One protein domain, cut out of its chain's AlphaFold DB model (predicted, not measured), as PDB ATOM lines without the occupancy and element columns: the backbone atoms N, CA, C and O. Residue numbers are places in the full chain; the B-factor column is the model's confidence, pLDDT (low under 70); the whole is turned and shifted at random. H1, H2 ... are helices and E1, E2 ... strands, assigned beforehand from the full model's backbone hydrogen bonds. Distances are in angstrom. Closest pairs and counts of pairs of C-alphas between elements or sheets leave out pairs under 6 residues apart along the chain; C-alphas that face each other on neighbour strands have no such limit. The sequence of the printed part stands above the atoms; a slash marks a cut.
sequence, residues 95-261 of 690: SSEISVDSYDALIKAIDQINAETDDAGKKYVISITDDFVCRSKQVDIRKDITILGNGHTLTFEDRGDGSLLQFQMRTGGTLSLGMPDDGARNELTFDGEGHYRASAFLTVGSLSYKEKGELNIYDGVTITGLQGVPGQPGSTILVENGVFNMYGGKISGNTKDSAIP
ATOM      1  N   SER A  95     -78.709 -43.927  25.089       54.00
ATOM      2  CA  SER A  95     -78.776 -42.479  25.247       54.00
ATOM      3  C   SER A  95     -78.099 -41.869  24.022       54.00
ATOM      4  O   SER A  95     -76.889 -41.958  23.835       54.00
ATOM      5  N   SER A  96     -78.889 -41.313  23.106       69.75
ATOM      6  CA  SER A  96     -78.337 -40.508  22.020       69.75
ATOM      7  C   SER A  96     -77.700 -39.266  22.638       69.75
ATOM      8  O   SER A  96     -78.415 -38.417  23.172       69.75
ATOM      9  N   GLU A  97     -76.375 -39.182  22.597       90.06
ATOM     10  CA  GLU A  97     -75.634 -37.993  23.004       90.06
ATOM     11  C   GLU A  97     -75.885 -36.871  21.988       90.06
ATOM     12  O   GLU A  97     -75.691 -37.050  20.783       90.06
ATOM     13  N   ILE A  98     -76.373 -35.728  22.465       96.19
ATOM     14  CA  ILE A  98     -76.706 -34.570  21.635       96.19
ATOM     15  C   ILE A  98     -75.563 -33.564  21.746       96.19
ATOM     16  O   ILE A  98     -75.375 -32.947  22.791       96.19
ATOM     17  N   SER A  99     -74.805 -33.379  20.670       96.81
ATOM     18  CA  SER A  99     -73.768 -32.344  20.609       96.81
ATOM     19  C   SER A  99     -74.381 -30.961  20.389       96.81
ATOM     20  O   SER A  99     -75.261 -30.802  19.538       96.81
ATOM     21  N   VAL A 100     -73.905 -29.960  21.130       97.94
ATOM     22  CA  VAL A 100     -74.346 -28.564  21.021       97.94
ATOM     23  C   VAL A 100     -73.143 -27.616  21.008       97.94
ATOM     24  O   VAL A 100     -72.240 -27.719  21.833       97.94
ATOM     25  N   ASP A 101     -73.157 -26.670  20.075       97.19
ATOM     26  CA  ASP A 101     -72.083 -25.698  19.811       97.19
ATOM     27  C   ASP A 101     -72.499 -24.248  20.118       97.19
ATOM     28  O   ASP A 101     -71.767 -23.298  19.862       97.19
ATOM     29  N   SER A 102     -73.722 -24.049  20.609       97.56
ATOM     30  CA  SER A 102     -74.300 -22.724  20.801       97.56
ATOM     31  C   SER A 102     -75.430 -22.738  21.825       97.56
ATOM     32  O   SER A 102     -76.119 -23.744  22.017       97.56
ATOM     33  N   TYR A 103     -75.690 -21.577  22.433       95.44
ATOM     34  CA  TYR A 103     -76.794 -21.398  23.379       95.44
ATOM     35  C   TYR A 103     -78.151 -21.790  22.771       95.44
ATOM     36  O   TYR A 103     -78.931 -22.502  23.397       95.44
ATOM     37  N   ASP A 104     -78.426 -21.382  21.529       96.25
ATOM     38  CA  ASP A 104     -79.696 -21.699  20.866       96.25
ATOM     39  C   ASP A 104     -79.835 -23.211  20.595       96.25
ATOM     40  O   ASP A 104     -80.938 -23.755  20.707       96.25
ATOM     41  N   ALA A 105     -78.730 -23.913  20.304       97.81
ATOM     42  CA  ALA A 105     -78.712 -25.370  20.167       97.81
ATOM     43  C   ALA A 105     -78.950 -26.081  21.509       97.81
ATOM     44  O   ALA A 105     -79.773 -26.996  21.560       97.81
ATOM     45  N   LEU A 106     -78.312 -25.623  22.594       97.12
ATOM     46  CA  LEU A 106     -78.529 -26.143  23.949       97.12
ATOM     47  C   LEU A 106     -80.000 -26.026  24.359       97.12
ATOM     48  O   LEU A 106     -80.622 -27.003  24.775       97.12
ATOM     49  N   ILE A 107     -80.580 -24.837  24.196       96.75
ATOM     50  CA  ILE A 107     -81.980 -24.590  24.537       96.75
ATOM     51  C   ILE A 107     -82.919 -25.457  23.698       96.75
ATOM     52  O   ILE A 107     -83.853 -26.049  24.235       96.75
ATOM     53  N   LYS A 108     -82.663 -25.572  22.391       97.06
ATOM     54  CA  LYS A 108     -83.464 -26.418  21.505       97.06
ATOM     55  C   LYS A 108     -83.394 -27.893  21.908       97.06
ATOM     56  O   LYS A 108     -84.427 -28.557  21.877       97.06
ATOM     57  N   ALA A 109     -82.219 -28.392  22.289       97.31
ATOM     58  CA  ALA A 109     -82.047 -29.765  22.757       97.31
ATOM     59  C   ALA A 109     -82.857 -30.023  24.036       97.31
ATOM     60  O   ALA A 109     -83.622 -30.983  24.091       97.31
ATOM     61  N   ILE A 110     -82.769 -29.129  25.027       96.56
ATOM     62  CA  ILE A 110     -83.541 -29.233  26.276       96.56
ATOM     63  C   ILE A 110     -85.050 -29.175  26.000       96.56
ATOM     64  O   ILE A 110     -85.802 -29.999  26.519       96.56
ATOM     65  N   ASP A 111     -85.507 -28.245  25.156       95.81
ATOM     66  CA  ASP A 111     -86.925 -28.116  24.799       95.81
ATOM     67  C   ASP A 111     -87.445 -29.385  24.085       95.81
ATOM     68  O   ASP A 111     -88.570 -29.817  24.342       95.81
ATOM     69  N   GLN A 112     -86.625 -30.022  23.238       94.81
ATOM     70  CA  GLN A 112     -86.951 -31.298  22.587       94.81
ATOM     71  C   GLN A 112     -87.020 -32.462  23.580       94.81
ATOM     72  O   GLN A 112     -87.987 -33.218  23.551       94.81
ATOM     73  N   ILE A 113     -86.039 -32.578  24.479       95.12
ATOM     74  CA  ILE A 113     -86.020 -33.604  25.531       95.12
ATOM     75  C   ILE A 113     -87.256 -33.473  26.429       95.12
ATOM     76  O   ILE A 113     -87.954 -34.449  26.699       95.12
ATOM     77  N   ASN A 114     -87.578 -32.252  26.855       94.12
ATOM     78  CA  ASN A 114     -88.738 -31.983  27.700       94.12
ATOM     79  C   ASN A 114     -90.078 -32.302  27.020       94.12
ATOM     80  O   ASN A 114     -91.065 -32.528  27.722       94.12
ATOM     81  N   ALA A 115     -90.131 -32.280  25.685       93.75
ATOM     82  CA  ALA A 115     -91.319 -32.609  24.905       93.75
ATOM     83  C   ALA A 115     -91.484 -34.120  24.653       93.75
ATOM     84  O   ALA A 115     -92.529 -34.522  24.140       93.75
ATOM     85  N   GLU A 116     -90.493 -34.949  25.006       90.69
ATOM     86  CA  GLU A 116     -90.568 -36.397  24.819       90.69
ATOM     87  C   GLU A 116     -91.641 -37.020  25.727       90.69
ATOM     88  O   GLU A 116     -91.709 -36.763  26.937       90.69
ATOM     89  N   THR A 117     -92.495 -37.834  25.105       87.50
ATOM     90  CA  THR A 117     -93.646 -38.490  25.741       87.50
ATOM     91  C   THR A 117     -93.414 -39.975  26.006       87.50
ATOM     92  O   THR A 117     -94.133 -40.556  26.813       87.50
ATOM     93  N   ASP A 118     -92.433 -40.583  25.333       82.44
ATOM     94  CA  ASP A 118     -91.981 -41.955  25.572       82.44
ATOM     95  C   ASP A 118     -90.591 -41.926  26.222       82.44
ATOM     96  O   ASP A 118     -89.570 -42.135  25.568       82.44
ATOM     97  N   ASP A 119     -90.524 -41.566  27.502       75.69
ATOM     98  CA  ASP A 119     -89.274 -41.251  28.204       75.69
ATOM     99  C   ASP A 119     -89.020 -42.093  29.458       75.69
ATOM    100  O   ASP A 119     -88.060 -41.832  30.180       75.69
ATOM    101  N   ALA A 120     -89.856 -43.100  29.724       77.25
ATOM    102  CA  ALA A 120     -89.767 -43.908  30.935       77.25
ATOM    103  C   ALA A 120     -88.359 -44.517  31.102       77.25
ATOM    104  O   ALA A 120     -87.960 -45.415  30.361       77.25
ATOM    105  N   GLY A 121     -87.603 -44.006  32.079       72.75
ATOM    106  CA  GLY A 121     -86.241 -44.445  32.396       72.75
ATOM    107  C   GLY A 121     -85.145 -43.972  31.430       72.75
ATOM    108  O   GLY A 121     -84.001 -44.404  31.574       72.75
ATOM    109  N   LYS A 122     -85.445 -43.102  30.452       85.56
ATOM    110  CA  LYS A 122     -84.429 -42.549  29.542       85.56
ATOM    111  C   LYS A 122     -83.597 -41.480  30.253       85.56
ATOM    112  O   LYS A 122     -84.141 -40.525  30.797       85.56
ATOM    113  N   LYS A 123     -82.271 -41.611  30.166       86.88
ATOM    114  CA  LYS A 123     -81.305 -40.569  30.541       86.88
ATOM    115  C   LYS A 123     -80.780 -39.894  29.280       86.88
ATOM    116  O   LYS A 123     -80.360 -40.576  28.344       86.88
ATOM    117  N   TYR A 124     -80.803 -38.570  29.252       94.56
ATOM    118  CA  TYR A 124     -80.354 -37.776  28.113       94.56
ATOM    119  C   TYR A 124     -78.975 -37.194  28.395       94.56
ATOM    120  O   TYR A 124     -78.715 -36.740  29.506       94.56
ATOM    121  N   VAL A 125     -78.100 -37.187  27.392       95.56
ATOM    122  CA  VAL A 125     -76.752 -36.616  27.499       95.56
ATOM    123  C   VAL A 125     -76.604 -35.516  26.459       95.56
ATOM    124  O   VAL A 125     -76.891 -35.731  25.282       95.56
ATOM    125  N   ILE A 126     -76.169 -34.339  26.896       97.69
ATOM    126  CA  ILE A 126     -75.832 -33.193  26.057       97.69
ATOM    127  C   ILE A 126     -74.333 -32.942  26.196       97.69
ATOM    128  O   ILE A 126     -73.837 -32.795  27.309       97.69
ATOM    129  N   SER A 127     -73.628 -32.852  25.075       96.75
ATOM    130  CA  SER A 127     -72.196 -32.553  25.048       96.75
ATOM    131  C   SER A 127     -71.940 -31.194  24.433       96.75
ATOM    132  O   SER A 127     -72.306 -30.949  23.284       96.75
ATOM    133  N   ILE A 128     -71.291 -30.323  25.199       98.12
ATOM    134  CA  ILE A 128     -70.809 -29.032  24.722       98.12
ATOM    135  C   ILE A 128     -69.594 -29.269  23.818       98.12
ATOM    136  O   ILE A 128     -68.729 -30.083  24.150       98.12
ATOM    137  N   THR A 129     -69.557 -28.598  22.667       97.50
ATOM    138  CA  THR A 129     -68.469 -28.724  21.676       97.50
ATOM    139  C   THR A 129     -67.827 -27.398  21.273       97.50
ATOM    140  O   THR A 129     -66.932 -27.399  20.430       97.50
ATOM    141  N   ASP A 130     -68.317 -26.275  21.800       98.25
ATOM    142  CA  ASP A 130     -67.715 -24.953  21.620       98.25
ATOM    143  C   ASP A 130     -68.104 -24.034  22.788       98.25
ATOM    144  O   ASP A 130     -69.110 -24.269  23.467       98.25
ATOM    145  N   ASP A 131     -67.321 -22.980  23.000       98.00
ATOM    146  CA  ASP A 131     -67.612 -21.944  23.989       98.00
ATOM    147  C   ASP A 131     -68.734 -21.033  23.473       98.00
ATOM    148  O   ASP A 131     -68.749 -20.623  22.309       98.00
ATOM    149  N   PHE A 132     -69.679 -20.651  24.336       96.06
ATOM    150  CA  PHE A 132     -70.734 -19.720  23.933       96.06
ATOM    151  C   PHE A 132     -71.292 -18.866  25.069       96.06
ATOM    152  O   PHE A 132     -71.294 -19.229  26.243       96.06
ATOM    153  N   VAL A 133     -71.852 -17.722  24.668       92.75
ATOM    154  CA  VAL A 133     -72.503 -16.764  25.563       92.75
ATOM    155  C   VAL A 133     -73.949 -17.184  25.817       92.75
ATOM    156  O   VAL A 133     -74.779 -17.240  24.903       92.75
ATOM    157  N   CYS A 134     -74.269 -17.439  27.078       90.19
ATOM    158  CA  CYS A 134     -75.606 -17.765  27.529       90.19
ATOM    159  C   CYS A 134     -76.484 -16.515  27.668       90.19
ATOM    160  O   CYS A 134     -76.078 -15.499  28.237       90.19
ATOM    161  N   ARG A 135     -77.728 -16.608  27.185       87.19
ATOM    162  CA  ARG A 135     -78.691 -15.497  27.197       87.19
ATOM    163  C   ARG A 135     -79.735 -15.639  28.303       87.19
ATOM    164  O   ARG A 135     -79.957 -16.720  28.850       87.19
ATOM    165  N   SER A 136     -80.397 -14.535  28.620       84.56
ATOM    166  CA  SER A 136     -81.456 -14.460  29.627       84.56
ATOM    167  C   SER A 136     -82.700 -15.265  29.201       84.56
ATOM    168  O   SER A 136     -83.445 -14.840  28.314       84.56
ATOM    169  N   LYS A 137     -82.923 -16.432  29.825       86.94
ATOM    170  CA  LYS A 137     -84.120 -17.288  29.682       86.94
ATOM    171  C   LYS A 137     -84.279 -18.177  30.919       86.94
ATOM    172  O   LYS A 137     -83.309 -18.770  31.374       86.94
ATOM    173  N   GLN A 138     -85.503 -18.363  31.400       89.88
ATOM    174  CA  GLN A 138     -85.794 -19.453  32.334       89.88
ATOM    175  C   GLN A 138     -85.901 -20.782  31.574       89.88
ATOM    176  O   GLN A 138     -86.680 -20.901  30.625       89.88
ATOM    177  N   VAL A 139     -85.100 -21.765  31.972       93.31
ATOM    178  CA  VAL A 139     -84.959 -23.060  31.304       93.31
ATOM    179  C   VAL A 139     -85.437 -24.152  32.250       93.31
ATOM    180  O   VAL A 139     -84.775 -24.468  33.237       93.31
ATOM    181  N   ASP A 140     -86.598 -24.727  31.949       95.00
ATOM    182  CA  ASP A 140     -87.123 -25.849  32.722       95.00
ATOM    183  C   ASP A 140     -86.348 -27.127  32.399       95.00
ATOM    184  O   ASP A 140     -86.144 -27.460  31.233       95.00
ATOM    185  N   ILE A 141     -85.980 -27.878  33.429       96.19
ATOM    186  CA  ILE A 141     -85.471 -29.243  33.323       96.19
ATOM    187  C   ILE A 141     -86.556 -30.147  33.897       96.19
ATOM    188  O   ILE A 141     -86.879 -30.037  35.076       96.19
ATOM    189  N   ARG A 142     -87.175 -30.984  33.057       93.88
ATOM    190  CA  ARG A 142     -88.297 -31.860  33.460       93.88
ATOM    191  C   ARG A 142     -87.976 -33.349  33.351       93.88
ATOM    192  O   ARG A 142     -88.816 -34.177  33.691       93.88
ATOM    193  N   LYS A 143     -86.798 -33.674  32.825       93.94
ATOM    194  CA  LYS A 143     -86.300 -35.023  32.533       93.94
ATOM    195  C   LYS A 143     -84.906 -35.184  33.136       93.94
ATOM    196  O   LYS A 143     -84.328 -34.202  33.597       93.94
ATOM    197  N   ASP A 144     -84.360 -36.392  33.077       93.88
ATOM    198  CA  ASP A 144     -82.994 -36.669  33.524       93.88
ATOM    199  C   ASP A 144     -81.988 -36.289  32.432       93.88
ATOM    200  O   ASP A 144     -81.814 -37.009  31.445       93.88
ATOM    201  N   ILE A 145     -81.344 -35.132  32.595       96.50
ATOM    202  CA  ILE A 145     -80.402 -34.545  31.639       96.50
ATOM    203  C   ILE A 145     -79.012 -34.470  32.270       96.50
ATOM    204  O   ILE A 145     -78.829 -33.892  33.338       96.50
ATOM    205  N   THR A 146     -78.019 -35.015  31.575       96.62
ATOM    206  CA  THR A 146     -76.592 -34.851  31.870       96.62
ATOM    207  C   THR A 146     -75.977 -33.884  30.865       96.62
ATOM    208  O   THR A 146     -76.188 -34.049  29.665       96.62
ATOM    209  N   ILE A 147     -75.218 -32.894  31.331       97.38
ATOM    210  CA  ILE A 147     -74.445 -31.976  30.485       97.38
ATOM    211  C   ILE A 147     -72.957 -32.233  30.718       97.38
ATOM    212  O   ILE A 147     -72.487 -32.158  31.852       97.38
ATOM    213  N   LEU A 148     -72.227 -32.503  29.640       96.75
ATOM    214  CA  LEU A 148     -70.783 -32.720  29.630       96.75
ATOM    215  C   LEU A 148     -70.111 -31.542  28.929       96.75
ATOM    216  O   LEU A 148     -70.484 -31.199  27.805       96.75
ATOM    217  N   GLY A 149     -69.161 -30.893  29.601       96.50
ATOM    218  CA  GLY A 149     -68.551 -29.667  29.095       96.50
ATOM    219  C   GLY A 149     -67.395 -29.873  28.129       96.50
ATOM    220  O   GLY A 149     -67.163 -29.001  27.305       96.50
ATOM    221  N   ASN A 150     -66.697 -31.009  28.193       95.56
ATOM    222  CA  ASN A 150     -65.556 -31.336  27.327       95.56
ATOM    223  C   ASN A 150     -64.468 -30.239  27.241       95.56
ATOM    224  O   ASN A 150     -63.851 -30.064  26.192       95.56
ATOM    225  N   GLY A 151     -64.231 -29.504  28.329       96.25
ATOM    226  CA  GLY A 151     -63.219 -28.445  28.426       96.25
ATOM    227  C   GLY A 151     -63.729 -27.041  28.095       96.25
ATOM    228  O   GLY A 151     -62.938 -26.099  28.080       96.25
ATOM    229  N   HIS A 152     -65.026 -26.884  27.826       97.94
ATOM    230  CA  HIS A 152     -65.594 -25.623  27.352       97.94
ATOM    231  C   HIS A 152     -66.068 -24.687  28.468       97.94
ATOM    232  O   HIS A 152     -66.425 -25.098  29.579       97.94
ATOM    233  N   THR A 153     -66.099 -23.398  28.136       97.25
ATOM    234  CA  THR A 153     -66.550 -22.315  29.012       97.25
ATOM    235  C   THR A 153     -67.802 -21.649  28.456       97.25
ATOM    236  O   THR A 153     -67.864 -21.210  27.308       97.25
ATOM    237  N   LEU A 154     -68.817 -21.547  29.307       95.56
ATOM    238  CA  LEU A 154     -70.082 -20.888  29.036       95.56
ATOM    239  C   LEU A 154     -70.133 -19.574  29.817       95.56
ATOM    240  O   LEU A 154     -70.215 -19.577  31.048       95.56
ATOM    241  N   THR A 155     -70.097 -18.456  29.095       92.44
ATOM    242  CA  THR A 155     -70.185 -17.106  29.675       92.44
ATOM    243  C   THR A 155     -71.619 -16.580  29.618       92.44
ATOM    244  O   THR A 155     -72.532 -17.297  29.198       92.44
ATOM    245  N   PHE A 156     -71.874 -15.345  30.052       86.44
ATOM    246  CA  PHE A 156     -73.224 -14.766  30.078       86.44
ATOM    247  C   PHE A 156     -73.259 -13.400  29.403       86.44
ATOM    248  O   PHE A 156     -72.296 -12.649  29.455       86.44
ATOM    249  N   GLU A 157     -74.379 -13.062  28.765       83.94
ATOM    250  CA  GLU A 157     -74.541 -11.735  28.163       83.94
ATOM    251  C   GLU A 157     -74.671 -10.628  29.230       83.94
ATOM    252  O   GLU A 157     -75.383 -10.790  30.228       83.94
ATOM    253  N   ASP A 158     -74.051  -9.471  28.982       70.75
ATOM    254  CA  ASP A 158     -74.233  -8.273  29.803       70.75
ATOM    255  C   ASP A 158     -75.577  -7.602  29.492       70.75
ATOM    256  O   ASP A 158     -75.811  -7.151  28.367       70.75
ATOM    257  N   ARG A 159     -76.473  -7.512  30.482       67.56
ATOM    258  CA  ARG A 159     -77.746  -6.783  30.330       67.56
ATOM    259  C   ARG A 159     -77.880  -5.524  31.174       67.56
ATOM    260  O   ARG A 159     -78.846  -4.793  30.988       67.56
ATOM    261  N   GLY A 160     -76.945  -5.222  32.073       60.28
ATOM    262  CA  GLY A 160     -77.041  -4.065  32.976       60.28
ATOM    263  C   GLY A 160     -78.214  -4.074  33.985       60.28
ATOM    264  O   GLY A 160     -78.063  -3.515  35.066       60.28
ATOM    265  N   ASP A 161     -79.352  -4.717  33.690       61.88
ATOM    266  CA  ASP A 161     -80.525  -4.892  34.565       61.88
ATOM    267  C   ASP A 161     -80.576  -6.262  35.275       61.88
ATOM    268  O   ASP A 161     -81.425  -6.492  36.136       61.88
ATOM    269  N   GLY A 162     -79.617  -7.138  34.967       65.31
ATOM    270  CA  GLY A 162     -79.459  -8.464  35.554       65.31
ATOM    271  C   GLY A 162     -80.001  -9.584  34.662       65.31
ATOM    272  O   GLY A 162     -81.155  -9.574  34.243       65.31
ATOM    273  N   SER A 163     -79.183 -10.605  34.394       66.81
ATOM    274  CA  SER A 163     -79.630 -11.792  33.652       66.81
ATOM    275  C   SER A 163     -80.666 -12.601  34.453       66.81
ATOM    276  O   SER A 163     -80.514 -12.780  35.666       66.81
ATOM    277  N   LEU A 164     -81.696 -13.114  33.765       73.38
ATOM    278  CA  LEU A 164     -82.720 -14.043  34.279       73.38
ATOM    279  C   LEU A 164     -82.457 -15.488  33.838       73.38
ATOM    280  O   LEU A 164     -83.366 -16.320  33.870       73.38
ATOM    281  N   LEU A 165     -81.248 -15.796  33.350       79.88
ATOM    282  CA  LEU A 165     -80.931 -17.182  33.040       79.88
ATOM    283  C   LEU A 165     -81.038 -18.021  34.312       79.88
ATOM    284  O   LEU A 165     -80.407 -17.723  35.325       79.88
ATOM    285  N   GLN A 166     -81.851 -19.060  34.263       87.25
ATOM    286  CA  GLN A 166     -82.110 -19.912  35.410       87.25
ATOM    287  C   GLN A 166     -82.441 -21.303  34.895       87.25
ATOM    288  O   GLN A 166     -83.456 -21.470  34.220       87.25
ATOM    289  N   PHE A 167     -81.600 -22.289  35.199       92.94
ATOM    290  CA  PHE A 167     -81.964 -23.690  35.005       92.94
ATOM    291  C   PHE A 167     -82.752 -24.146  36.225       92.94
ATOM    292  O   PHE A 167     -82.301 -23.960  37.358       92.94
ATOM    293  N   GLN A 168     -83.948 -24.689  36.007       94.94
ATOM    294  CA  GLN A 168     -84.881 -24.955  37.096       94.94
ATOM    295  C   GLN A 168     -85.542 -26.334  36.993       94.94
ATOM    296  O   GLN A 168     -86.218 -26.649  36.016       94.94
ATOM    297  N   MET A 169     -85.399 -27.132  38.050       96.44
ATOM    298  CA  MET A 169     -85.985 -28.470  38.206       96.44
ATOM    299  C   MET A 169     -87.266 -28.378  39.049       96.44
ATOM    300  O   MET A 169     -87.383 -28.991  40.108       96.44
ATOM    301  N   ARG A 170     -88.208 -27.512  38.645       92.50
ATOM    302  CA  ARG A 170     -89.372 -27.128  39.474       92.50
ATOM    303  C   ARG A 170     -90.447 -28.201  39.583       92.50
ATOM    304  O   ARG A 170     -91.119 -28.271  40.602       92.50
ATOM    305  N   THR A 171     -90.648 -28.973  38.521       90.19
ATOM    306  CA  THR A 171     -91.729 -29.964  38.400       90.19
ATOM    307  C   THR A 171     -91.174 -31.386  38.381       90.19
ATOM    308  O   THR A 171     -91.726 -32.253  37.708       90.19
ATOM    309  N   GLY A 172     -90.051 -31.606  39.067       86.31
ATOM    310  CA  GLY A 172     -89.268 -32.838  38.985       86.31
ATOM    311  C   GLY A 172     -88.204 -32.812  37.887       86.31
ATOM    312  O   GLY A 172     -88.077 -31.826  37.163       86.31
ATOM    313  N   GLY A 173     -87.447 -33.906  37.782       92.81
ATOM    314  CA  GLY A 173     -86.331 -34.070  36.847       92.81
ATOM    315  C   GLY A 173     -84.963 -33.840  37.491       92.81
ATOM    316  O   GLY A 173     -84.847 -33.188  38.534       92.81
ATOM    317  N   THR A 174     -83.936 -34.370  36.831       96.25
ATOM    318  CA  THR A 174     -82.549 -34.355  37.304       96.25
ATOM    319  C   THR A 174     -81.671 -33.589  36.328       96.25
ATOM    320  O   THR A 174     -81.628 -33.921  35.144       96.25
ATOM    321  N   LEU A 175     -80.920 -32.604  36.818       98.12
ATOM    322  CA  LEU A 175     -79.811 -32.010  36.076       98.12
ATOM    323  C   LEU A 175     -78.492 -32.518  36.654       98.12
ATOM    324  O   LEU A 175     -78.185 -32.259  37.812       98.12
ATOM    325  N   SER A 176     -77.698 -33.212  35.847       97.56
ATOM    326  CA  SER A 176     -76.327 -33.594  36.196       97.56
ATOM    327  C   SER A 176     -75.339 -32.782  35.367       97.56
ATOM    328  O   SER A 176     -75.407 -32.782  34.140       97.56
ATOM    329  N   LEU A 177     -74.446 -32.058  36.033       97.62
ATOM    330  CA  LEU A 177     -73.315 -31.374  35.415       97.62
ATOM    331  C   LEU A 177     -72.091 -32.266  35.608       97.62
ATOM    332  O   LEU A 177     -71.622 -32.435  36.735       97.62
ATOM    333  N   GLY A 178     -71.624 -32.863  34.516       95.00
ATOM    334  CA  GLY A 178     -70.681 -33.974  34.558       95.00
ATOM    335  C   GLY A 178     -71.341 -35.310  34.921       95.00
ATOM    336  O   GLY A 178     -72.562 -35.413  35.071       95.00
ATOM    337  N   MET A 179     -70.518 -36.342  35.055       92.75
ATOM    338  CA  MET A 179     -70.908 -37.701  35.419       92.75
ATOM    339  C   MET A 179     -69.897 -38.310  36.415       92.75
ATOM    340  O   MET A 179     -68.831 -37.736  36.610       92.75
ATOM    341  N   PRO A 180     -70.200 -39.449  37.071       90.56
ATOM    342  CA  PRO A 180     -69.338 -40.017  38.116       90.56
ATOM    343  C   PRO A 180     -67.935 -40.471  37.684       90.56
ATOM    344  O   PRO A 180     -67.167 -40.892  38.543       90.56
ATOM    345  N   ASP A 181     -67.611 -40.470  36.387       77.50
ATOM    346  CA  ASP A 181     -66.235 -40.697  35.955       77.50
ATOM    347  C   ASP A 181     -65.442 -39.389  36.108       77.50
ATOM    348  O   ASP A 181     -65.895 -38.324  35.701       77.50
ATOM    349  N   ASP A 182     -64.259 -39.433  36.729       61.81
ATOM    350  CA  ASP A 182     -63.384 -38.260  36.942       61.81
ATOM    351  C   ASP A 182     -62.723 -37.788  35.619       61.81
ATOM    352  O   ASP A 182     -61.541 -37.447  35.554       61.81
ATOM    353  N   GLY A 183     -63.448 -37.890  34.501       75.44
ATOM    354  CA  GLY A 183     -62.940 -37.703  33.153       75.44
ATOM    355  C   GLY A 183     -62.940 -36.243  32.704       75.44
ATOM    356  O   GLY A 183     -63.841 -35.471  33.021       75.44
ATOM    357  N   ALA A 184     -61.996 -35.899  31.820       83.44
ATOM    358  CA  ALA A 184     -61.892 -34.595  31.143       83.44
ATOM    359  C   ALA A 184     -63.184 -34.141  30.420       83.44
ATOM    360  O   ALA A 184     -63.334 -32.980  30.054       83.44
ATOM    361  N   ARG A 185     -64.148 -35.048  30.212       92.38
ATOM    362  CA  ARG A 185     -65.471 -34.738  29.652       92.38
ATOM    363  C   ARG A 185     -66.336 -33.890  30.582       92.38
ATOM    364  O   ARG A 185     -67.201 -33.160  30.097       92.38
ATOM    365  N   ASN A 186     -66.117 -33.974  31.891       95.19
ATOM    366  CA  ASN A 186     -66.862 -33.173  32.855       95.19
ATOM    367  C   ASN A 186     -66.420 -31.713  32.875       95.19
ATOM    368  O   ASN A 186     -67.199 -30.881  33.332       95.19
ATOM    369  N   GLU A 187     -65.205 -31.409  32.394       96.56
ATOM    370  CA  GLU A 187     -64.640 -30.059  32.420       96.56
ATOM    371  C   GLU A 187     -65.616 -29.070  31.781       96.56
ATOM    372  O   GLU A 187     -65.841 -29.084  30.573       96.56
ATOM    373  N   LEU A 188     -66.242 -28.247  32.617       97.31
ATOM    374  CA  LEU A 188     -67.279 -27.304  32.226       97.31
ATOM    375  C   LEU A 188     -67.175 -26.094  33.134       97.31
ATOM    376  O   LEU A 188     -67.361 -26.218  34.344       97.31
ATOM    377  N   THR A 189     -66.943 -24.919  32.562       97.62
ATOM    378  CA  THR A 189     -66.930 -23.681  33.344       97.62
ATOM    379  C   THR A 189     -68.145 -22.836  33.007       97.62
ATOM    380  O   THR A 189     -68.350 -22.464  31.860       97.62
ATOM    381  N   PHE A 190     -68.942 -22.495  34.013       95.38
ATOM    382  CA  PHE A 190     -69.897 -21.397  33.946       95.38
ATOM    383  C   PHE A 190     -69.233 -20.157  34.537       95.38
ATOM    384  O   PHE A 190     -69.109 -20.055  35.760       95.38
ATOM    385  N   ASP A 191     -68.808 -19.228  33.682       93.69
ATOM    386  CA  ASP A 191     -68.147 -17.991  34.105       93.69
ATOM    387  C   ASP A 191     -69.092 -16.799  33.964       93.69
ATOM    388  O   ASP A 191     -69.475 -16.394  32.869       93.69
ATOM    389  N   GLY A 192     -69.476 -16.237  35.104       86.88
ATOM    390  CA  GLY A 192     -70.282 -15.034  35.208       86.88
ATOM    391  C   GLY A 192     -69.651 -13.787  34.595       86.88
ATOM    392  O   GLY A 192     -70.399 -12.848  34.358       86.88
ATOM    393  N   GLU A 193     -68.329 -13.736  34.397       82.88
ATOM    394  CA  GLU A 193     -67.560 -12.550  33.970       82.88
ATOM    395  C   GLU A 193     -67.872 -11.277  34.792       82.88
ATOM    396  O   GLU A 193     -67.710 -10.143  34.344       82.88
ATOM    397  N   GLY A 194     -68.345 -11.435  36.034       72.25
ATOM    398  CA  GLY A 194     -68.784 -10.320  36.871       72.25
ATOM    399  C   GLY A 194     -70.167  -9.758  36.519       72.25
ATOM    400  O   GLY A 194     -70.571  -8.747  37.091       72.25
ATOM    401  N   HIS A 195     -70.915 -10.394  35.618       75.56
ATOM    402  CA  HIS A 195     -72.254  -9.959  35.245       75.56
ATOM    403  C   HIS A 195     -73.273 -10.172  36.367       75.56
ATOM    404  O   HIS A 195     -73.307 -11.197  37.060       75.56
ATOM    405  N   TYR A 196     -74.151  -9.177  36.509       75.00
ATOM    406  CA  TYR A 196     -75.211  -9.159  37.505       75.00
ATOM    407  C   TYR A 196     -76.371 -10.092  37.138       75.00
ATOM    408  O   TYR A 196     -76.735 -10.257  35.971       75.00
ATOM    409  N   ARG A 197     -77.002 -10.673  38.159       75.62
ATOM    410  CA  ARG A 197     -78.151 -11.579  38.044       75.62
ATOM    411  C   ARG A 197     -79.205 -11.246  39.084       75.62
ATOM    412  O   ARG A 197     -78.878 -11.027  40.250       75.62
ATOM    413  N   ALA A 198     -80.461 -11.242  38.654       73.25
ATOM    414  CA  ALA A 198     -81.609 -10.985  39.524       73.25
ATOM    415  C   ALA A 198     -82.225 -12.275  40.102       73.25
ATOM    416  O   ALA A 198     -83.128 -12.207  40.927       73.25
ATOM    417  N   SER A 199     -81.761 -13.448  39.657       77.75
ATOM    418  CA  SER A 199     -82.248 -14.761  40.087       77.75
ATOM    419  C   SER A 199     -81.097 -15.719  40.389       77.75
ATOM    420  O   SER A 199     -79.949 -15.500  39.979       77.75
ATOM    421  N   ALA A 200     -81.416 -16.822  41.072       86.38
ATOM    422  CA  ALA A 200     -80.498 -17.949  41.179       86.38
ATOM    423  C   ALA A 200     -80.130 -18.483  39.786       86.38
ATOM    424  O   ALA A 200     -80.940 -18.428  38.858       86.38
ATOM    425  N   PHE A 201     -78.901 -18.984  39.640       88.62
ATOM    426  CA  PHE A 201     -78.468 -19.611  38.392       88.62
ATOM    427  C   PHE A 201     -79.083 -21.006  38.248       88.62
ATOM    428  O   PHE A 201     -79.614 -21.344  37.189       88.62
ATOM    429  N   LEU A 202     -79.058 -21.778  39.335       93.38
ATOM    430  CA  LEU A 202     -79.660 -23.102  39.420       93.38
ATOM    431  C   LEU A 202     -80.762 -23.091  40.477       93.38
ATOM    432  O   LEU A 202     -80.599 -22.516  41.555       93.38
ATOM    433  N   THR A 203     -81.900 -23.710  40.181       94.31
ATOM    434  CA  THR A 203     -83.009 -23.861  41.131       94.31
ATOM    435  C   THR A 203     -83.492 -25.299  41.167       94.31
ATOM    436  O   THR A 203     -83.873 -25.871  40.150       94.31
ATOM    437  N   VAL A 204     -83.471 -25.878  42.359       96.81
ATOM    438  CA  VAL A 204     -83.731 -27.288  42.614       96.81
ATOM    439  C   VAL A 204     -85.059 -27.414  43.349       96.81
ATOM    440  O   VAL A 204     -85.181 -27.018  44.511       96.81
ATOM    441  N   GLY A 205     -86.066 -27.950  42.664       95.25
ATOM    442  CA  GLY A 205     -87.419 -28.051  43.199       95.25
ATOM    443  C   GLY A 205     -88.191 -26.736  43.188       95.25
ATOM    444  O   GLY A 205     -87.791 -25.749  42.567       95.25
ATOM    445  N   SER A 206     -89.337 -26.739  43.873       93.94
ATOM    446  CA  SER A 206     -90.131 -25.532  44.088       93.94
ATOM    447  C   SER A 206     -90.942 -25.580  45.379       93.94
ATOM    448  O   SER A 206     -91.517 -26.617  45.694       93.94
ATOM    449  N   LEU A 207     -91.126 -24.443  46.051       92.44
ATOM    450  CA  LEU A 207     -92.097 -24.319  47.152       92.44
ATOM    451  C   LEU A 207     -93.563 -24.490  46.703       92.44
ATOM    452  O   LEU A 207     -94.449 -24.668  47.536       92.44
ATOM    453  N   SER A 208     -93.843 -24.390  45.399       93.81
ATOM    454  CA  SER A 208     -95.205 -24.466  44.843       93.81
ATOM    455  C   SER A 208     -95.587 -25.846  44.303       93.81
ATOM    456  O   SER A 208     -96.763 -26.080  44.024       93.81
ATOM    457  N   TYR A 209     -94.615 -26.741  44.126       90.38
ATOM    458  CA  TYR A 209     -94.807 -28.042  43.487       90.38
ATOM    459  C   TYR A 209     -94.413 -29.176  44.430       90.38
ATOM    460  O   TYR A 209     -93.569 -29.015  45.311       90.38
ATOM    461  N   LYS A 210     -95.066 -30.330  44.266       89.12
ATOM    462  CA  LYS A 210     -94.846 -31.494  45.139       89.12
ATOM    463  C   LYS A 210     -93.657 -32.327  44.682       89.12
ATOM    464  O   LYS A 210     -93.043 -33.016  45.492       89.12
ATOM    465  N   GLU A 211     -93.387 -32.289  43.388       92.44
ATOM    466  CA  GLU A 211     -92.309 -32.995  42.728       92.44
ATOM    467  C   GLU A 211     -90.957 -32.469  43.212       92.44
ATOM    468  O   GLU A 211     -90.757 -31.260  43.346       92.44
ATOM    469  N   LYS A 212     -90.028 -33.395  43.465       93.75
ATOM    470  CA  LYS A 212     -88.669 -33.061  43.882       93.75
ATOM    471  C   LYS A 212     -87.767 -32.905  42.671       93.75
ATOM    472  O   LYS A 212     -87.709 -33.810  41.844       93.75
ATOM    473  N   GLY A 213     -87.071 -31.777  42.583       96.94
ATOM    474  CA  GLY A 213     -85.977 -31.606  41.627       96.94
ATOM    475  C   GLY A 213     -84.669 -32.176  42.168       96.94
ATOM    476  O   GLY A 213     -84.479 -32.218  43.386       96.94
ATOM    477  N   GLU A 214     -83.759 -32.549  41.274       98.31
ATOM    478  CA  GLU A 214     -82.418 -33.010  41.638       98.31
ATOM    479  C   GLU A 214     -81.330 -32.290  40.830       98.31
ATOM    480  O   GLU A 214     -81.474 -32.064  39.626       98.31
ATOM    481  N   LEU A 215     -80.245 -31.909  41.507       98.69
ATOM    482  CA  LEU A 215     -79.039 -31.339  40.911       98.69
ATOM    483  C   LEU A 215     -77.813 -32.129  41.362       98.69
ATOM    484  O   LEU A 215     -77.553 -32.202  42.559       98.69
ATOM    485  N   ASN A 216     -77.020 -32.607  40.408       98.19
ATOM    486  CA  ASN A 216     -75.745 -33.269  40.658       98.19
ATOM    487  C   ASN A 216     -74.607 -32.459  40.030       98.19
ATOM    488  O   ASN A 216     -74.675 -32.108  38.852       98.19
ATOM    489  N   ILE A 217     -73.566 -32.163  40.807       97.94
ATOM    490  CA  ILE A 217     -72.326 -31.541  40.327       97.94
ATOM    491  C   ILE A 217     -71.170 -32.507  40.574       97.94
ATOM    492  O   ILE A 217     -70.919 -32.906  41.715       97.94
ATOM    493  N   TYR A 218     -70.479 -32.871  39.498       97.00
ATOM    494  CA  TYR A 218     -69.321 -33.761  39.518       97.00
ATOM    495  C   TYR A 218     -68.005 -32.994  39.370       97.00
ATOM    496  O   TYR A 218     -67.986 -31.781  39.136       97.00
ATOM    497  N   ASP A 219     -66.896 -33.711  39.547       95.50
ATOM    498  CA  ASP A 219     -65.563 -33.139  39.400       95.50
ATOM    499  C   ASP A 219     -65.307 -32.596  37.989       95.50
ATOM    500  O   ASP A 219     -65.880 -33.087  37.022       95.50
ATOM    501  N   GLY A 220     -64.493 -31.543  37.878       95.00
ATOM    502  CA  GLY A 220     -64.251 -30.808  36.627       95.00
ATOM    503  C   GLY A 220     -65.244 -29.671  36.332       95.00
ATOM    504  O   GLY A 220     -64.942 -28.786  35.530       95.00
ATOM    505  N   VAL A 221     -66.394 -29.617  37.010       97.62
ATOM    506  CA  VAL A 221     -67.359 -28.517  36.842       97.62
ATOM    507  C   VAL A 221     -66.977 -27.315  37.705       97.62
ATOM    508  O   VAL A 221     -66.784 -27.446  38.912       97.62
ATOM    509  N   THR A 222     -66.941 -26.121  37.113       97.56
ATOM    510  CA  THR A 222     -66.703 -24.851  37.812       97.56
ATOM    511  C   THR A 222     -67.859 -23.875  37.600       97.56
ATOM    512  O   THR A 222     -68.279 -23.633  36.474       97.56
ATOM    513  N   ILE A 223     -68.362 -23.267  38.677       96.00
ATOM    514  CA  ILE A 223     -69.332 -22.164  38.643       96.00
ATOM    515  C   ILE A 223     -68.702 -20.951  39.325       96.00
ATOM    516  O   ILE A 223     -68.467 -20.959  40.540       96.00
ATOM    517  N   THR A 224     -68.428 -19.900  38.555       95.19
ATOM    518  CA  THR A 224     -67.675 -18.744  39.043       95.19
ATOM    519  C   THR A 224     -68.161 -17.406  38.507       95.19
ATOM    520  O   THR A 224     -68.976 -17.345  37.595       95.19
ATOM    521  N   GLY A 225     -67.698 -16.317  39.124       89.94
ATOM    522  CA  GLY A 225     -67.870 -14.955  38.619       89.94
ATOM    523  C   GLY A 225     -69.299 -14.405  38.651       89.94
ATOM    524  O   GLY A 225     -69.529 -13.305  38.150       89.94
ATOM    525  N   LEU A 226     -70.278 -15.121  39.218       87.25
ATOM    526  CA  LEU A 226     -71.673 -14.673  39.222       87.25
ATOM    527  C   LEU A 226     -71.876 -13.563  40.258       87.25
ATOM    528  O   LEU A 226     -71.636 -13.778  41.449       87.25
ATOM    529  N   GLN A 227     -72.416 -12.417  39.833       83.44
ATOM    530  CA  GLN A 227     -72.760 -11.311  40.731       83.44
ATOM    531  C   GLN A 227     -74.277 -11.200  40.924       83.44
ATOM    532  O   GLN A 227     -75.053 -11.332  39.982       83.44
ATOM    533  N   GLY A 228     -74.739 -10.998  42.154       77.94
ATOM    534  CA  GLY A 228     -76.133 -10.659  42.452       77.94
ATOM    535  C   GLY A 228     -76.386  -9.178  42.192       77.94
ATOM    536  O   GLY A 228     -75.553  -8.352  42.563       77.94
ATOM    537  N   VAL A 229     -77.511  -8.838  41.557       77.44
ATOM    538  CA  VAL A 229     -77.954  -7.438  41.450       77.44
ATOM    539  C   VAL A 229     -78.126  -6.878  42.867       77.44
ATOM    540  O   VAL A 229     -78.873  -7.480  43.638       77.44
ATOM    541  N   PRO A 230     -77.504  -5.733  43.205       76.50
ATOM    542  CA  PRO A 230     -77.623  -5.130  44.526       76.50
ATOM    543  C   PRO A 230     -79.069  -4.991  45.000       76.50
ATOM    544  O   PRO A 230     -79.912  -4.387  44.332       76.50
ATOM    545  N   GLY A 231     -79.349  -5.559  46.169       72.38
ATOM    546  CA  GLY A 231     -80.658  -5.515  46.807       72.38
ATOM    547  C   GLY A 231     -81.709  -6.472  46.234       72.38
ATOM    548  O   GLY A 231     -82.845  -6.453  46.702       72.38
ATOM    549  N   GLN A 232     -81.373  -7.324  45.263       72.88
ATOM    550  CA  GLN A 232     -82.278  -8.368  44.770       72.88
ATOM    551  C   GLN A 232     -82.039  -9.693  45.509       72.88
ATOM    552  O   GLN A 232     -80.900  -9.999  45.864       72.88
ATOM    553  N   PRO A 233     -83.083 -10.506  45.747       65.81
ATOM    554  CA  PRO A 233     -82.909 -11.828  46.334       65.81
ATOM    555  C   PRO A 233     -82.127 -12.725  45.383       65.81
ATOM    556  O   PRO A 233     -82.364 -12.716  44.175       65.81
ATOM    557  N   GLY A 234     -81.265 -13.584  45.920       68.06
ATOM    558  CA  GLY A 234     -80.667 -14.618  45.092       68.06
ATOM    559  C   GLY A 234     -79.551 -15.397  45.760       68.06
ATOM    560  O   GLY A 234     -78.905 -14.949  46.701       68.06
ATOM    561  N   SER A 235     -79.302 -16.568  45.193       81.12
ATOM    562  CA  SER A 235     -78.162 -17.429  45.479       81.12
ATOM    563  C   SER A 235     -77.439 -17.762  44.171       81.12
ATOM    564  O   SER A 235     -77.800 -17.275  43.094       81.12
ATOM    565  N   THR A 236     -76.370 -18.549  44.229       89.50
ATOM    566  CA  THR A 236     -75.876 -19.236  43.026       89.50
ATOM    567  C   THR A 236     -76.755 -20.455  42.753       89.50
ATOM    568  O   THR A 236     -77.256 -20.614  41.639       89.50
ATOM    569  N   ILE A 237     -77.031 -21.236  43.799       93.12
ATOM    570  CA  ILE A 237     -77.912 -22.405  43.771       93.12
ATOM    571  C   ILE A 237     -79.014 -22.218  44.817       93.12
ATOM    572  O   ILE A 237     -78.735 -21.940  45.984       93.12
ATOM    573  N   LEU A 238     -80.274 -22.334  44.407       93.00
ATOM    574  CA  LEU A 238     -81.437 -22.311  45.296       93.00
ATOM    575  C   LEU A 238     -82.028 -23.717  45.378       93.00
ATOM    576  O   LEU A 238     -82.402 -24.278  44.354       93.00
ATOM    577  N   VAL A 239     -82.133 -24.273  46.577       95.44
ATOM    578  CA  VAL A 239     -82.728 -25.586  46.843       95.44
ATOM    579  C   VAL A 239     -84.019 -25.358  47.616       95.44
ATOM    580  O   VAL A 239     -83.989 -24.892  48.747       95.44
ATOM    581  N   GLU A 240     -85.170 -25.643  47.011       92.44
ATOM    582  CA  GLU A 240     -86.481 -25.465  47.644       92.44
ATOM    583  C   GLU A 240     -87.060 -26.814  48.075       92.44
ATOM    584  O   GLU A 240     -86.903 -27.202  49.224       92.44
ATOM    585  N   ASN A 241     -87.704 -27.544  47.165       95.69
ATOM    586  CA  ASN A 241     -88.219 -28.891  47.411       95.69
ATOM    587  C   ASN A 241     -87.442 -29.885  46.546       95.69
ATOM    588  O   ASN A 241     -87.888 -30.248  45.458       95.69
ATOM    589  N   GLY A 242     -86.234 -30.248  46.960       97.44
ATOM    590  CA  GLY A 242     -85.329 -31.001  46.102       97.44
ATOM    591  C   GLY A 242     -84.023 -31.404  46.767       97.44
ATOM    592  O   GLY A 242     -83.803 -31.139  47.949       97.44
ATOM    593  N   VAL A 243     -83.176 -32.060  45.979       98.56
ATOM    594  CA  VAL A 243     -81.906 -32.640  46.417       98.56
ATOM    595  C   VAL A 243     -80.772 -32.052  45.588       98.56
ATOM    596  O   VAL A 243     -80.789 -32.110  44.361       98.56
ATOM    597  N   PHE A 244     -79.785 -31.474  46.258       98.69
ATOM    598  CA  PHE A 244     -78.546 -31.030  45.641       98.69
ATOM    599  C   PHE A 244     -77.386 -31.886  46.146       98.69
ATOM    600  O   PHE A 244     -77.143 -31.949  47.350       98.69
ATOM    601  N   ASN A 245     -76.661 -32.504  45.218       98.69
ATOM    602  CA  ASN A 245     -75.485 -33.316  45.485       98.69
ATOM    603  C   ASN A 245     -74.250 -32.695  44.825       98.69
ATOM    604  O   ASN A 245     -74.234 -32.424  43.621       98.69
ATOM    605  N   MET A 246     -73.193 -32.525  45.612       98.19
ATOM    606  CA  MET A 246     -71.876 -32.117  45.138       98.19
ATOM    607  C   MET A 246     -70.887 -33.250  45.401       98.19
ATOM    608  O   MET A 246     -70.502 -33.510  46.543       98.19
ATOM    609  N   TYR A 247     -70.513 -33.957  44.338       96.94
ATOM    610  CA  TYR A 247     -69.522 -35.034  44.378       96.94
ATOM    611  C   TYR A 247     -68.100 -34.497  44.193       96.94
ATOM    612  O   TYR A 247     -67.154 -35.040  44.757       96.94
ATOM    613  N   GLY A 248     -67.970 -33.397  43.452       94.75
ATOM    614  CA  GLY A 248     -66.719 -32.711  43.154       94.75
ATOM    615  C   GLY A 248     -66.986 -31.296  42.648       94.75
ATOM    616  O   GLY A 248     -68.036 -30.713  42.927       94.75
ATOM    617  N   GLY A 249     -66.041 -30.757  41.884       95.62
ATOM    618  CA  GLY A 249     -66.202 -29.469  41.221       95.62
ATOM    619  C   GLY A 249     -66.018 -28.285  42.167       95.62
ATOM    620  O   GLY A 249     -65.652 -28.431  43.336       95.62
ATOM    621  N   LYS A 250     -66.240 -27.081  41.642       97.88
ATOM    622  CA  LYS A 250     -65.872 -25.832  42.307       97.88
ATOM    623  C   LYS A 250     -66.924 -24.748  42.132       97.88
ATOM    624  O   LYS A 250     -67.262 -24.364  41.017       97.88
ATOM    625  N   ILE A 251     -67.388 -24.174  43.235       97.44
ATOM    626  CA  ILE A 251     -68.256 -22.996  43.262       97.44
ATOM    627  C   ILE A 251     -67.473 -21.868  43.923       97.44
ATOM    628  O   ILE A 251     -67.246 -21.891  45.135       97.44
ATOM    629  N   SER A 252     -67.018 -20.891  43.134       95.88
ATOM    630  CA  SER A 252     -66.066 -19.901  43.647       95.88
ATOM    631  C   SER A 252     -66.193 -18.497  43.086       95.88
ATOM    632  O   SER A 252     -66.666 -18.314  41.973       95.88
ATOM    633  N   GLY A 253     -65.756 -17.489  43.843       91.31
ATOM    634  CA  GLY A 253     -65.715 -16.100  43.367       91.31
ATOM    635  C   GLY A 253     -67.090 -15.492  43.068       91.31
ATOM    636  O   GLY A 253     -67.184 -14.488  42.364       91.31
ATOM    637  N   ASN A 254     -68.171 -16.099  43.563       90.19
ATOM    638  CA  ASN A 254     -69.515 -15.572  43.371       90.19
ATOM    639  C   ASN A 254     -69.797 -14.502  44.428       90.19
ATOM    640  O   ASN A 254     -69.520 -14.700  45.609       90.19
ATOM    641  N   THR A 255     -70.376 -13.376  44.016       86.06
ATOM    642  CA  THR A 255     -70.785 -12.299  44.929       86.06
ATOM    643  C   THR A 255     -72.301 -12.184  44.939       86.06
ATOM    644  O   THR A 255     -72.915 -12.113  43.880       86.06
ATOM    645  N   LYS A 256     -72.936 -12.124  46.109       79.19
ATOM    646  CA  LYS A 256     -74.387 -11.910  46.227       79.19
ATOM    647  C   LYS A 256     -74.663 -10.722  47.130       79.19
ATOM    648  O   LYS A 256     -74.253 -10.738  48.281       79.19
ATOM    649  N   ASP A 257     -75.328  -9.703  46.594       73.50
ATOM    650  CA  ASP A 257     -75.771  -8.517  47.331       73.50
ATOM    651  C   ASP A 257     -77.300  -8.533  47.425       73.50
ATOM    652  O   ASP A 257     -77.985  -8.189  46.464       73.50
ATOM    653  N   SER A 258     -77.835  -9.001  48.553       65.31
ATOM    654  CA  SER A 258     -79.270  -9.265  48.718       65.31
ATOM    655  C   SER A 258     -79.904  -8.334  49.752       65.31
ATOM    656  O   SER A 258     -79.336  -8.099  50.819       65.31
ATOM    657  N   ALA A 259     -81.105  -7.811  49.462       59.53
ATOM    658  CA  ALA A 259     -81.913  -7.061  50.439       59.53
ATOM    659  C   ALA A 259     -82.906  -7.946  51.212       59.53
ATOM    660  O   ALA A 259     -83.632  -7.440  52.068       59.53
ATOM    661  N   ILE A 260     -82.987  -9.242  50.893       58.62
ATOM    662  CA  ILE A 260     -83.941 -10.193  51.487       58.62
ATOM    663  C   ILE A 260     -83.175 -11.411  52.048       58.62
ATOM    664  O   ILE A 260     -82.020 -11.619  51.681       58.62
ATOM    665  N   PRO A 261     -83.759 -12.236  52.943       55.97
ATOM    666  CA  PRO A 261     -83.023 -13.198  53.775       55.97
ATOM    667  C   PRO A 261     -82.450 -14.417  53.025       55.97
ATOM    668  O   PRO A 261     -82.087 -15.402  53.659       55.97
TER     669      PRO A 261
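AT A GLANCE: This is residues 95 to 261 of the 690 residues of an uncharacterized protein of Butyricicoccus pullicaecorum 1.2 (UniProt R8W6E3). The chain winds in stacked turns as a solenoid with three walls, each a sheet of parallel strands: E1, E2, E5, E8, E11 and E14 make the largest, E3, E6, E9, E12 and E15 the second, and E4, E7, E10 and E13 the third. H1 covers the end at the first turns, beside E1 to E4, while E16 carries on from E15 at the other end. The printed part has 167 residues, with one named helix and sixteen named strands in the order E1, H1, then E2 to E16; under half of the residues are in named elements, and the class is mostly strand. The whole is compact, with a radius of gyration of the C-alphas of 15.0 A, and rounded, spanning 43 by 36 by 29 A.

HOW THE PARTS SIT: The largest sheet runs, strand beside strand, E1, residues 97 to 100, E2, 123 to 128, E5, 144 to 148, E8, 173 to 177, E11, 213 to 217, and E14, 242 to 246; it is parallel throughout and twisted. Within hydrogen-bond range are N 98 and O 125 at 2.9 A, N 126 and O 146 at 2.8 A, N 147 and O 176 at 2.8 A, N 175 and O 214 at 2.9 A, and N 215 and O 243 at 2.9 A. H1, residues 103 to 114, is on one face of this sheet, two layers, at a height over the sheet of 9.0 A. It lies over E2 and E5, along the strands, at 4 degrees to E2 on the local plane. The closest C-alphas of H1 and E2 are those of Ile 113 and Tyr 124, 7.5 A apart. E1, H1 and E2 form a strand-helix-strand unit, two parallel neighbour strands with a helix between, and its crossover is right-handed. In H1 every O i to N i+4 pair is within hydrogen-bond range. The sheet of E4, residues 138 to 140, E7, 166 to 169, E10, 202 to 204, and E13, 237 to 239, in that order, is parallel. It forms a sandwich, two sheets face to face, with the largest sheet: the facing parts are 9.0 A centre to centre and their best planes 43 degrees apart. The closest C-alphas of E7 and E11 are those of Met 169 and Gly 213, at 4.6 A. N 139 and O 166 at 2.8 A, N 203 and O 167 at 2.9 A, and N 204 and O 238 at 2.8 A are within hydrogen-bond range. The third sheet, also parallel, runs E3, residues 132 to 134, E6, 152 to 156, E9, 188 to 191, E12, 221 to 224, and E15, 250 to 252. Its pairs within hydrogen-bond range include N 134 and O 155 at 2.7 A, N 154 and O 189 at 2.8 A, N 190 and O 222 at 2.8 A, and N 223 and O 250 at 2.8 A. The closest C-alphas of H1 and E3 are those of Tyr 103 and Cys 134, at 5.6 A. E15 runs on into E16, residues 255 to 258, across a break of 2 residues at 61 degrees; E16 pairs with no named strand. E1 and E14, the edge strands of the largest sheet, are apart.

IN THESE COORDINATES: E1 begins at C-alpha 97 (-75.634, -37.993, 23.004). From first to last C-alpha, E2 measures 16.6 A, H1 16.5 A, E11 13.7 A, E6 and E14 13.5 A each, and E5 and E8 13.4 A each. E16 ends at C-alpha 258 (-79.270, -9.265, 48.718).

THE WHOLE: The two C-alphas farthest apart are those of Ser 96 and Ala 259, at 44.0 A. The printed part has no cut. The link from E12 to E13, 12 residues, is long; residues 227 to 228 in it pair in parallel with residues 196 to 197. The mean pLDDT of the printed part is 88.9, and residues 95 to 96, 159 to 163, 182, 233 to 234 and 258 to 261 are under 70.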